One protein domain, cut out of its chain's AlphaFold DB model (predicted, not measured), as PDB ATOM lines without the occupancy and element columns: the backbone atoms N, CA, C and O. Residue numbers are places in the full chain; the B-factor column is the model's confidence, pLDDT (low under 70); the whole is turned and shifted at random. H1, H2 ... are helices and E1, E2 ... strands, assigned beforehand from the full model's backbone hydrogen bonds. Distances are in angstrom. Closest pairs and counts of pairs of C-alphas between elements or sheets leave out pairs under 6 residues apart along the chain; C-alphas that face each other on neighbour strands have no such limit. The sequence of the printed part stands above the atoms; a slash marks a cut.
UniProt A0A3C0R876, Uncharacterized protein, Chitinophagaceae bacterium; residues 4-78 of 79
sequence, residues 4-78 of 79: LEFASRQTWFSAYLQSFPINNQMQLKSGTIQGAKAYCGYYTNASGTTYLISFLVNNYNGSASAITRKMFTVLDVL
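AT A GLANCE: This is residues 4 to 78 of the 79 residues of an uncharacterized protein of Chitinophagaceae bacterium (UniProt A0A3C0R876). A long, twisted three-stranded sheet has H3 over one face; short H1 and H2 sit at one end of the long axis, the E3 to H3 link at the other. The printed part has 75 residues, running H1 H2 E1 E2 E3 H3, class mixed. The sheet, E1 - E2 - E3, is a meander, each strand the antiparallel neighbour of the one before; with H3 it makes two layers. The whole is only just compact, close to loose, radius of gyration of the C-alphas 13.3 A, spanning 41 by 26 by 17 A.

HOW THE PARTS SIT: Start at H1, residues 4 to 8, which only grazes the sheet; H2, residues 13 to 18, is close but not clearly touching it, closest C-alphas Ala 7 and Phe 13, 6.0 A. E1, residues 26 to 33, and E2, residues 36 to 44, form a hairpin: find N 29 and O 40, 2.8 A. E2 and E3, residues 50 to 58, form another: N 39 and O 55, 2.8 A. H3, residues 64 to 76, is on the sheet at a height over the sheet of 9.6 A; its closest C-alphas to E2 are Thr 68 and Lys 37, 7.4 A. In H1, H2 and H3 every O i to N i+4 pair is within hydrogen-bond range.

IN THESE COORDINATES: Find H1 beginning at C-alpha 4, (37.295, -23.319, 42.035). E2 spans 25.7 A; H3, 18.4 A, ends at C-alpha 76, (39.365, -9.066, 27.751).

THE WHOLE: The C-alphas farthest apart, Thr 11 and Gly 62, are 41.7 A apart. The printed part has no cut or long link, and no printed residue is under 70.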
ATOM      1  N   LEU A   4      36.068 -24.115  42.172       96.94
ATOM      2  CA  LEU A   4      37.295 -23.319  42.035       96.94
ATOM      3  C   LEU A   4      37.622 -22.577  43.335       96.94
ATOM      4  O   LEU A   4      38.751 -22.598  43.815       96.94
ATOM      5  N   GLU A   5      36.616 -21.976  43.968       96.75
ATOM      6  CA  GLU A   5      36.810 -21.330  45.264       96.75
ATOM      7  C   GLU A   5      37.290 -22.334  46.321       96.75
ATOM      8  O   GLU A   5      38.226 -22.044  47.062       96.75
ATOM      9  N   PHE A   6      36.697 -23.530  46.366       97.94
ATOM     10  CA  PHE A   6      37.138 -24.596  47.259       97.94
ATOM     11  C   PHE A   6      38.603 -24.964  47.006       97.94
ATOM     12  O   PHE A   6      39.389 -24.958  47.952       97.94
ATOM     13  N   ALA A   7      38.982 -25.222  45.748       97.62
ATOM     14  CA  ALA A   7      40.350 -25.573  45.366       97.62
ATOM     15  C   ALA A   7      41.368 -24.492  45.766       97.62
ATOM     16  O   ALA A   7      42.440 -24.831  46.260       97.62
ATOM     17  N   SER A   8      41.010 -23.208  45.646       96.56
ATOM     18  CA  SER A   8      41.882 -22.078  46.017       96.56
ATOM     19  C   SER A   8      42.295 -22.033  47.490       96.56
ATOM     20  O   SER A   8      43.289 -21.400  47.836       96.56
ATOM     21  N   ARG A   9      41.551 -22.721  48.362       97.19
ATOM     22  CA  ARG A   9      41.792 -22.764  49.811       97.19
ATOM     23  C   ARG A   9      42.557 -24.011  50.258       97.19
ATOM     24  O   ARG A   9      42.783 -24.182  51.453       97.19
ATOM     25  N   GLN A  10      42.918 -24.901  49.333       98.25
ATOM     26  CA  GLN A  10      43.585 -26.161  49.660       98.25
ATOM     27  C   GLN A  10      45.107 -26.018  49.629       98.25
ATOM     28  O   GLN A  10      45.661 -25.248  48.849       98.25
ATOM     29  N   THR A  11      45.807 -26.819  50.434       98.50
ATOM     30  CA  THR A  11      47.281 -26.804  50.511       98.50
ATOM     31  C   THR A  11      47.956 -27.165  49.185       98.50
ATOM     32  O   THR A  11      49.057 -26.704  48.899       98.50
ATOM     33  N   TRP A  12      47.279 -27.946  48.343       98.00
ATOM     34  CA  TRP A  12      47.741 -28.348  47.015       98.00
ATOM     35  C   TRP A  12      47.424 -27.328  45.907       98.00
ATOM     36  O   TRP A  12      47.722 -27.586  44.738       98.00
ATOM     37  N   PHE A  13      46.839 -26.168  46.236       98.00
ATOM     38  CA  PHE A  13      46.364 -25.207  45.239       98.00
ATOM     39  C   PHE A  13      47.456 -24.734  44.277       98.00
ATOM     40  O   PHE A  13      47.184 -24.606  43.092       98.00
ATOM     41  N   SER A  14      48.689 -24.527  44.746       97.94
ATOM     42  CA  SER A  14      49.785 -24.052  43.887       97.94
ATOM     43  C   SER A  14      50.046 -24.992  42.701       97.94
ATOM     44  O   SER A  14      50.048 -24.556  41.552       97.94
ATOM     45  N   ALA A  15      50.163 -26.300  42.959       98.19
ATOM     46  CA  ALA A  15      50.357 -27.300  41.907       98.19
ATOM     47  C   ALA A  15      49.119 -27.430  41.005       98.19
ATOM     48  O   ALA A  15      49.236 -27.555  39.786       98.19
ATOM     49  N   TYR A  16      47.922 -27.353  41.593       97.75
ATOM     50  CA  TYR A  16      46.672 -27.347  40.836       97.75
ATOM     51  C   TYR A  16      46.589 -26.147  39.890       97.75
ATOM     52  O   TYR A  16      46.300 -26.327  38.712       97.75
ATOM     53  N   LEU A  17      46.896 -24.945  40.371       97.38
ATOM     54  CA  LEU A  17      46.892 -23.709  39.601       97.38
ATOM     55  C   LEU A  17      47.917 -23.777  38.454       97.38
ATOM     56  O   LEU A  17      47.561 -23.556  37.302       97.38
ATOM     57  N   GLN A  18      49.144 -24.228  38.734       97.38
ATOM     58  CA  GLN A  18      50.192 -24.435  37.722       97.38
ATOM     59  C   GLN A  18      49.819 -25.447  36.625       97.38
ATOM     60  O   GLN A  18      50.381 -25.396  35.534       97.38
ATOM     61  N   SER A  19      48.871 -26.354  36.884       97.12
ATOM     62  CA  SER A  19      48.389 -27.305  35.876       97.12
ATOM     63  C   SER A  19      47.452 -26.675  34.833       97.12
ATOM     64  O   SER A  19      47.163 -27.296  33.806       97.12
ATOM     65  N   PHE A  20      46.968 -25.447  35.067       98.00
ATOM     66  CA  PHE A  20      46.103 -24.751  34.120       98.00
ATOM     67  C   PHE A  20      46.938 -24.179  32.968       98.00
ATOM     68  O   PHE A  20      47.907 -23.455  33.202       98.00
ATOM     69  N   PRO A  21      46.551 -24.429  31.705       97.88
ATOM     70  CA  PRO A  21      47.205 -23.785  30.578       97.88
ATOM     71  C   PRO A  21      46.898 -22.283  30.552       97.88
ATOM     72  O   PRO A  21      45.825 -21.837  30.970       97.88
ATOM     73  N   ILE A  22      47.822 -21.505  29.983       97.38
ATOM     74  CA  ILE A  22      47.610 -20.080  29.733       97.38
ATOM     75  C   ILE A  22      46.820 -19.905  28.437       97.38
ATOM     76  O   ILE A  22      47.323 -20.161  27.345       97.38
ATOM     77  N   ASN A  23      45.580 -19.437  28.555       96.50
ATOM     78  CA  ASN A  23      44.714 -19.079  27.435       96.50
ATOM     79  C   ASN A  23      44.260 -17.634  27.605       96.50
ATOM     80  O   ASN A  23      43.781 -17.256  28.668       96.50
ATOM     81  N   ASN A  24      44.405 -16.822  26.559       96.44
ATOM     82  CA  ASN A  24      44.113 -15.388  26.615       96.44
ATOM     83  C   ASN A  24      44.851 -14.641  27.753       96.44
ATOM     84  O   ASN A  24      44.299 -13.725  28.351       96.44
ATOM     85  N   GLN A  25      46.092 -15.046  28.062       96.62
ATOM     86  CA  GLN A  25      46.892 -14.525  29.190       96.62
ATOM     87  C   GLN A  25      46.283 -14.810  30.581       96.62
ATOM     88  O   GLN A  25      46.672 -14.201  31.572       96.62
ATOM     89  N   MET A  26      45.352 -15.762  30.665       97.62
ATOM     90  CA  MET A  26      44.675 -16.178  31.891       97.62
ATOM     91  C   MET A  26      44.909 -17.673  32.143       97.62
ATOM     92  O   MET A  26      45.076 -18.445  31.195       97.62
ATOM     93  N   GLN A  27      44.885 -18.110  33.404       98.06
ATOM     94  CA  GLN A  27      44.996 -19.528  33.758       98.06
ATOM     95  C   GLN A  27      43.630 -20.193  33.607       98.06
ATOM     96  O   GLN A  27      42.839 -20.259  34.548       98.06
ATOM     97  N   LEU A  28      43.333 -20.645  32.388       98.12
ATOM     98  CA  LEU A  28      42.018 -21.151  32.009       98.12
ATOM     99  C   LEU A  28      42.119 -22.526  31.371       98.12
ATOM    100  O   LEU A  28      42.781 -22.716  30.350       98.12
ATOM    101  N   LYS A  29      41.346 -23.469  31.901       97.88
ATOM    102  CA  LYS A  29      41.109 -24.759  31.270       97.88
ATOM    103  C   LYS A  29      39.955 -24.639  30.280       97.88
ATOM    104  O   LYS A  29      38.866 -24.190  30.630       97.88
ATOM    105  N   SER A  30      40.172 -25.091  29.046       97.69
ATOM    106  CA  SER A  30      39.107 -25.184  28.045       97.69
ATOM    107  C   SER A  30      38.330 -26.500  28.147       97.69
ATOM    108  O   SER A  30      38.921 -27.564  28.373       97.69
ATOM    109  N   GLY A  31      37.029 -26.434  27.876       97.56
ATOM    110  CA  GLY A  31      36.157 -27.571  27.578       97.56
ATOM    111  C   GLY A  31      35.533 -27.399  26.194       97.56
ATOM    112  O   GLY A  31      35.195 -26.285  25.786       97.56
ATOM    113  N   THR A  32      35.442 -28.468  25.406       97.00
ATOM    114  CA  THR A  32      34.814 -28.420  24.076       97.00
ATOM    115  C   THR A  32      34.185 -29.769  23.761       97.00
ATOM    116  O   THR A  32      34.861 -30.790  23.831       97.00
ATOM    117  N   ILE A  33      32.907 -29.743  23.399       96.12
ATOM    118  CA  ILE A  33      32.175 -30.847  22.767       96.12
ATOM    119  C   ILE A  33      31.386 -30.266  21.587       96.12
ATOM    120  O   ILE A  33      31.395 -29.052  21.373       96.12
ATOM    121  N   GLN A  34      30.715 -31.104  20.799       94.81
ATOM    122  CA  GLN A  34      29.918 -30.613  19.677       94.81
ATOM    123  C   GLN A  34      28.867 -29.598  20.162       94.81
ATOM    124  O   GLN A  34      28.064 -29.896  21.040       94.81
ATOM    125  N   GLY A  35      28.907 -28.385  19.606       94.38
ATOM    126  CA  GLY A  35      27.968 -27.312  19.942       94.38
ATOM    127  C   GLY A  35      28.217 -26.604  21.279       94.38
ATOM    128  O   GLY A  35      27.448 -25.705  21.612       94.38
ATOM    129  N   ALA A  36      29.275 -26.936  22.032       97.88
ATOM    130  CA  ALA A  36      29.582 -26.271  23.299       97.88
ATOM    131  C   ALA A  36      31.061 -25.893  23.445       97.88
ATOM    132  O   ALA A  36      31.969 -26.678  23.153       97.88
ATOM    133  N   LYS A  37      31.301 -24.683  23.955       98.19
ATOM    134  CA  LYS A  37      32.631 -24.163  24.283       98.19
ATOM    135  C   LYS A  37      32.625 -23.613  25.702       98.19
ATOM    136  O   LYS A  37      31.735 -22.852  26.069       98.19
ATOM    137  N   ALA A  38      33.627 -23.991  26.485       98.25
ATOM    138  CA  ALA A  38      33.757 -23.579  27.872       98.25
ATOM    139  C   ALA A  38      35.181 -23.135  28.206       98.25
ATOM    140  O   ALA A  38      36.145 -23.701  27.683       98.25
ATOM    141  N   TYR A  39      35.290 -22.198  29.141       98.38
ATOM    142  CA  TYR A  39      36.516 -21.859  29.852       98.38
ATOM    143  C   TYR A  39      36.222 -21.720  31.342       98.38
ATOM    144  O   TYR A  39      35.237 -21.092  31.726       98.38
ATOM    145  N   CYS A  40      37.086 -22.273  32.185       98.25
ATOM    146  CA  CYS A  40      37.048 -22.026  33.619       98.25
ATOM    147  C   CYS A  40      38.454 -21.877  34.198       98.25
ATOM    148  O   CYS A  40      39.411 -22.420  33.642       98.25
ATOM    149  N   GLY A  41      38.590 -21.150  35.303       98.00
ATOM    150  CA  GLY A  41      39.869 -20.987  35.987       98.00
ATOM    151  C   GLY A  41      39.999 -19.659  36.717       98.00
ATOM    152  O   GLY A  41      39.014 -19.137  37.240       98.00
ATOM    153  N   TYR A  42      41.223 -19.140  36.762       97.94
ATOM    154  CA  TYR A  42      41.615 -18.019  37.611       97.94
ATOM    155  C   TYR A  42      42.282 -16.929  36.782       97.94
ATOM    156  O   TYR A  42      43.055 -17.203  35.857       97.94
ATOM    157  N   TYR A  43      42.020 -15.683  37.152       97.75
ATOM    158  CA  TYR A  43      42.706 -14.538  36.581       97.75
ATOM    159  C   TYR A  43      42.884 -13.449  37.630       97.75
ATOM    160  O   TYR A  43      41.940 -13.147  38.350       97.75
ATOM    161  N   THR A  44      44.074 -12.860  37.705       97.19
ATOM    162  CA  THR A  44      44.329 -11.669  38.522       97.19
ATOM    163  C   THR A  44      44.705 -10.550  37.569       97.19
ATOM    164  O   THR A  44      45.660 -10.704  36.805       97.19
ATOM    165  N   ASN A  45      43.930  -9.470  37.571       96.44
ATOM    166  CA  ASN A  45      44.158  -8.343  36.673       96.44
ATOM    167  C   ASN A  45      45.314  -7.449  37.159       96.44
ATOM    168  O   ASN A  45      45.864  -7.647  38.248       96.44
ATOM    169  N   ALA A  46      45.673  -6.437  36.368       94.88
ATOM    170  CA  ALA A  46      46.780  -5.536  36.705       94.88
ATOM    171  C   ALA A  46      46.547  -4.723  37.996       94.88
ATOM    172  O   ALA A  46      47.511  -4.326  38.647       94.88
ATOM    173  N   SER A  47      45.287  -4.500  38.392       95.94
ATOM    174  CA  SER A  47      44.941  -3.820  39.647       95.94
ATOM    175  C   SER A  47      44.960  -4.741  40.876       95.94
ATOM    176  O   SER A  47      44.677  -4.279  41.978       95.94
ATOM    177  N   GLY A  48      45.269  -6.032  40.709       96.56
ATOM    178  CA  GLY A  48      45.311  -7.018  41.793       96.56
ATOM    179  C   GLY A  48      43.962  -7.665  42.129       96.56
ATOM    180  O   GLY A  48      43.868  -8.406  43.105       96.56
ATOM    181  N   THR A  49      42.918  -7.420  41.336       96.69
ATOM    182  CA  THR A  49      41.607  -8.054  41.511       96.69
ATOM    183  C   THR A  49      41.637  -9.470  40.951       96.69
ATOM    184  O   THR A  49      41.915  -9.673  39.767       96.69
ATOM    185  N   THR A  50      41.299 -10.450  41.790       95.56
ATOM    186  CA  THR A  50      41.219 -11.862  41.399       95.56
ATOM    187  C   THR A  50      39.795 -12.253  41.015       95.56
ATOM    188  O   THR A  50      38.854 -12.086  41.788       95.56
ATOM    189  N   TYR A  51      39.656 -12.857  39.842       96.81
ATOM    190  CA  TYR A  51      38.420 -13.392  39.293       96.81
ATOM    191  C   TYR A  51      38.457 -14.919  39.250       96.81
ATOM    192  O   TYR A  51      39.438 -15.530  38.813       96.81
ATOM    193  N   LEU A  52      37.341 -15.532  39.645       97.31
ATOM    194  CA  LEU A  52      37.022 -16.919  39.323       97.31
ATOM    195  C   LEU A  52      36.149 -16.926  38.071       97.31
ATOM    196  O   LEU A  52      35.070 -16.335  38.057       97.31
ATOM    197  N   ILE A  53      36.613 -17.593  37.023       97.75
ATOM    198  CA  ILE A  53      35.946 -17.606  35.723       97.75
ATOM    199  C   ILE A  53      35.280 -18.966  35.526       97.75
ATOM    200  O   ILE A  53      35.906 -20.012  35.681       97.75
ATOM    201  N   SER A  54      34.004 -18.943  35.145       97.44
ATOM    202  CA  SER A  54      33.264 -20.087  34.612       97.44
ATOM    203  C   SER A  54      32.373 -19.575  33.487       97.44
ATOM    204  O   SER A  54      31.364 -18.918  33.738       97.44
ATOM    205  N   PHE A  55      32.781 -19.810  32.243       98.19
ATOM    206  CA  PHE A  55      32.117 -19.282  31.058       98.19
ATOM    207  C   PHE A  55      31.822 -20.414  30.080       98.19
ATOM    208  O   PHE A  55      32.736 -20.986  29.489       98.19
ATOM    209  N   LEU A  56      30.539 -20.732  29.912       98.06
ATOM    210  CA  LEU A  56      30.040 -21.789  29.039       98.06
ATOM    211  C   LEU A  56      29.079 -21.186  28.015       98.06
ATOM    212  O   LEU A  56      28.120 -20.512  28.385       98.06
ATOM    213  N   VAL A  57      29.308 -21.477  26.738       98.25
ATOM    214  CA  VAL A  57      28.366 -21.180  25.658       98.25
ATOM    215  C   VAL A  57      27.967 -22.489  24.998       98.25
ATOM    216  O   VAL A  57      28.819 -23.227  24.500       98.25
ATOM    217  N   ASN A  58      26.664 -22.748  24.975       97.81
ATOM    218  CA  ASN A  58      26.056 -23.904  24.326       97.81
ATOM    219  C   ASN A  58      25.278 -23.466  23.086       97.81
ATOM    220  O   ASN A  58      24.857 -22.314  22.990       97.81
ATOM    221  N   ASN A  59      25.052 -24.407  22.173       96.81
ATOM    222  CA  ASN A  59      24.246 -24.235  20.964       96.81
ATOM    223  C   ASN A  59      24.686 -23.026  20.123       96.81
ATOM    224  O   ASN A  59      23.861 -22.304  19.565       96.81
ATOM    225  N   TYR A  60      25.997 -22.775  20.058       96.06
ATOM    226  CA  TYR A  60      26.520 -21.680  19.250       96.06
ATOM    227  C   TYR A  60      26.474 -22.038  17.762       96.06
ATOM    228  O   TYR A  60      26.728 -23.173  17.362       96.06
ATOM    229  N   ASN A  61      26.216 -21.029  16.933       94.44
ATOM    230  CA  ASN A  61      26.282 -21.154  15.483       94.44
ATOM    231  C   ASN A  61      27.674 -20.776  14.960       94.44
ATOM    232  O   ASN A  61      28.329 -19.866  15.480       94.44
ATOM    233  N   GLY A  62      28.099 -21.436  13.882       93.81
ATOM    234  CA  GLY A  62      29.379 -21.186  13.220       93.81
ATOM    235  C   GLY A  62      30.538 -22.019  13.776       93.81
ATOM    236  O   GLY A  62      30.346 -23.057  14.404       93.81
ATOM    237  N   SER A  63      31.772 -21.593  13.499       95.50
ATOM    238  CA  SER A  63      32.965 -22.377  13.831       95.50
ATOM    239  C   SER A  63      33.382 -22.252  15.302       95.50
ATOM    240  O   SER A  63      33.201 -21.215  15.945       95.50
ATOM    241  N   ALA A  64      34.043 -23.293  15.822       94.44
ATOM    242  CA  ALA A  64      34.617 -23.289  17.171       94.44
ATOM    243  C   ALA A  64      35.630 -22.146  17.383       94.44
ATOM    244  O   ALA A  64      35.724 -21.574  18.471       94.44
ATOM    245  N   SER A  65      36.381 -21.775  16.340       95.94
ATOM    246  CA  SER A  65      37.334 -20.664  16.405       95.94
ATOM    247  C   SER A  65      36.633 -19.305  16.476       95.94
ATOM    248  O   SER A  65      37.089 -18.427  17.209       95.94
ATOM    249  N   ALA A  66      35.504 -19.132  15.780       97.56
ATOM    250  CA  ALA A  66      34.725 -17.900  15.829       97.56
ATOM    251  C   ALA A  66      34.131 -17.655  17.221       97.56
ATOM    252  O   ALA A  66      34.269 -16.547  17.743       97.56
ATOM    253  N   ILE A  67      33.529 -18.674  17.851       97.88
ATOM    254  CA  ILE A  67      33.010 -18.521  19.217       97.88
ATOM    255  C   ILE A  67      34.140 -18.303  20.229       97.88
ATOM    256  O   ILE A  67      34.012 -17.445  21.093       97.88
ATOM    257  N   THR A  68      35.281 -18.985  20.070       97.56
ATOM    258  CA  THR A  68      36.450 -18.796  20.946       97.56
ATOM    259  C   THR A  68      36.923 -17.342  20.940       97.56
ATOM    260  O   THR A  68      37.095 -16.759  22.007       97.56
ATOM    261  N   ARG A  69      37.065 -16.722  19.758       97.75
ATOM    262  CA  ARG A  69      37.447 -15.303  19.655       97.75
ATOM    263  C   ARG A  69      36.439 -14.387  20.347       97.75
ATOM    264  O   ARG A  69      36.848 -13.542  21.129       97.75
ATOM    265  N   LYS A  70      35.136 -14.593  20.115       98.06
ATOM    266  CA  LYS A  70      34.074 -13.798  20.761       98.06
ATOM    267  C   LYS A  70      34.102 -13.933  22.285       98.06
ATOM    268  O   LYS A  70      33.958 -12.938  22.984       98.06
ATOM    269  N   MET A  71      34.304 -15.147  22.799       98.50
ATOM    270  CA  MET A  71      34.424 -15.382  24.239       98.50
ATOM    271  C   MET A  71      35.649 -14.670  24.823       98.50
ATOM    272  O   MET A  71      35.537 -14.059  25.881       98.50
ATOM    273  N   PHE A  72      36.795 -14.700  24.136       98.25
ATOM    274  CA  PHE A  72      37.988 -13.975  24.580       98.25
ATOM    275  C   PHE A  72      37.801 -12.459  24.554       98.25
ATOM    276  O   PHE A  72      38.184 -11.824  25.526       98.25
ATOM    277  N   THR A  73      37.101 -11.896  23.564       98.38
ATOM    278  CA  THR A  73      36.740 -10.466  23.571       98.38
ATOM    279  C   THR A  73      35.941 -10.072  24.818       98.38
ATOM    280  O   THR A  73      36.174  -9.009  25.378       98.38
ATOM    281  N   VAL A  74      35.015 -10.921  25.285       98.19
ATOM    282  CA  VAL A  74      34.287 -10.663  26.542       98.19
ATOM    283  C   VAL A  74      35.224 -10.756  27.747       98.19
ATOM    284  O   VAL A  74      35.172  -9.907  28.629       98.19
ATOM    285  N   LEU A  75      36.093 -11.771  27.788       98.06
ATOM    286  CA  LEU A  75      37.048 -11.940  28.887       98.06
ATOM    287  C   LEU A  75      38.101 -10.824  28.935       98.06
ATOM    288  O   LEU A  75      38.574 -10.503  30.019       98.06
ATOM    289  N   ASP A  76      38.434 -10.198  27.808       97.81
ATOM    290  CA  ASP A  76      39.365  -9.066  27.751       97.81
ATOM    291  C   ASP A  76      38.870  -7.846  28.538       97.81
ATOM    292  O   ASP A  76      39.689  -7.062  29.002       97.81
ATOM    293  N   VAL A  77      37.558  -7.718  28.767       96.81
ATOM    294  CA  VAL A  77      36.978  -6.656  29.614       96.81
ATOM    295  C   VAL A  77      37.423  -6.775  31.079       96.81
ATOM    296  O   VAL A  77      37.339  -5.805  31.825       96.81
ATOM    297  N   LEU A  78      37.890  -7.952  31.508       95.69
ATOM    298  CA  LEU A  78      38.353  -8.190  32.879       95.69
ATOM    299  C   LEU A  78      39.832  -7.835  33.098       95.69
ATOM    300  O   LEU A  78      40.279  -7.883  34.246       95.69
TER     301      LEU A  78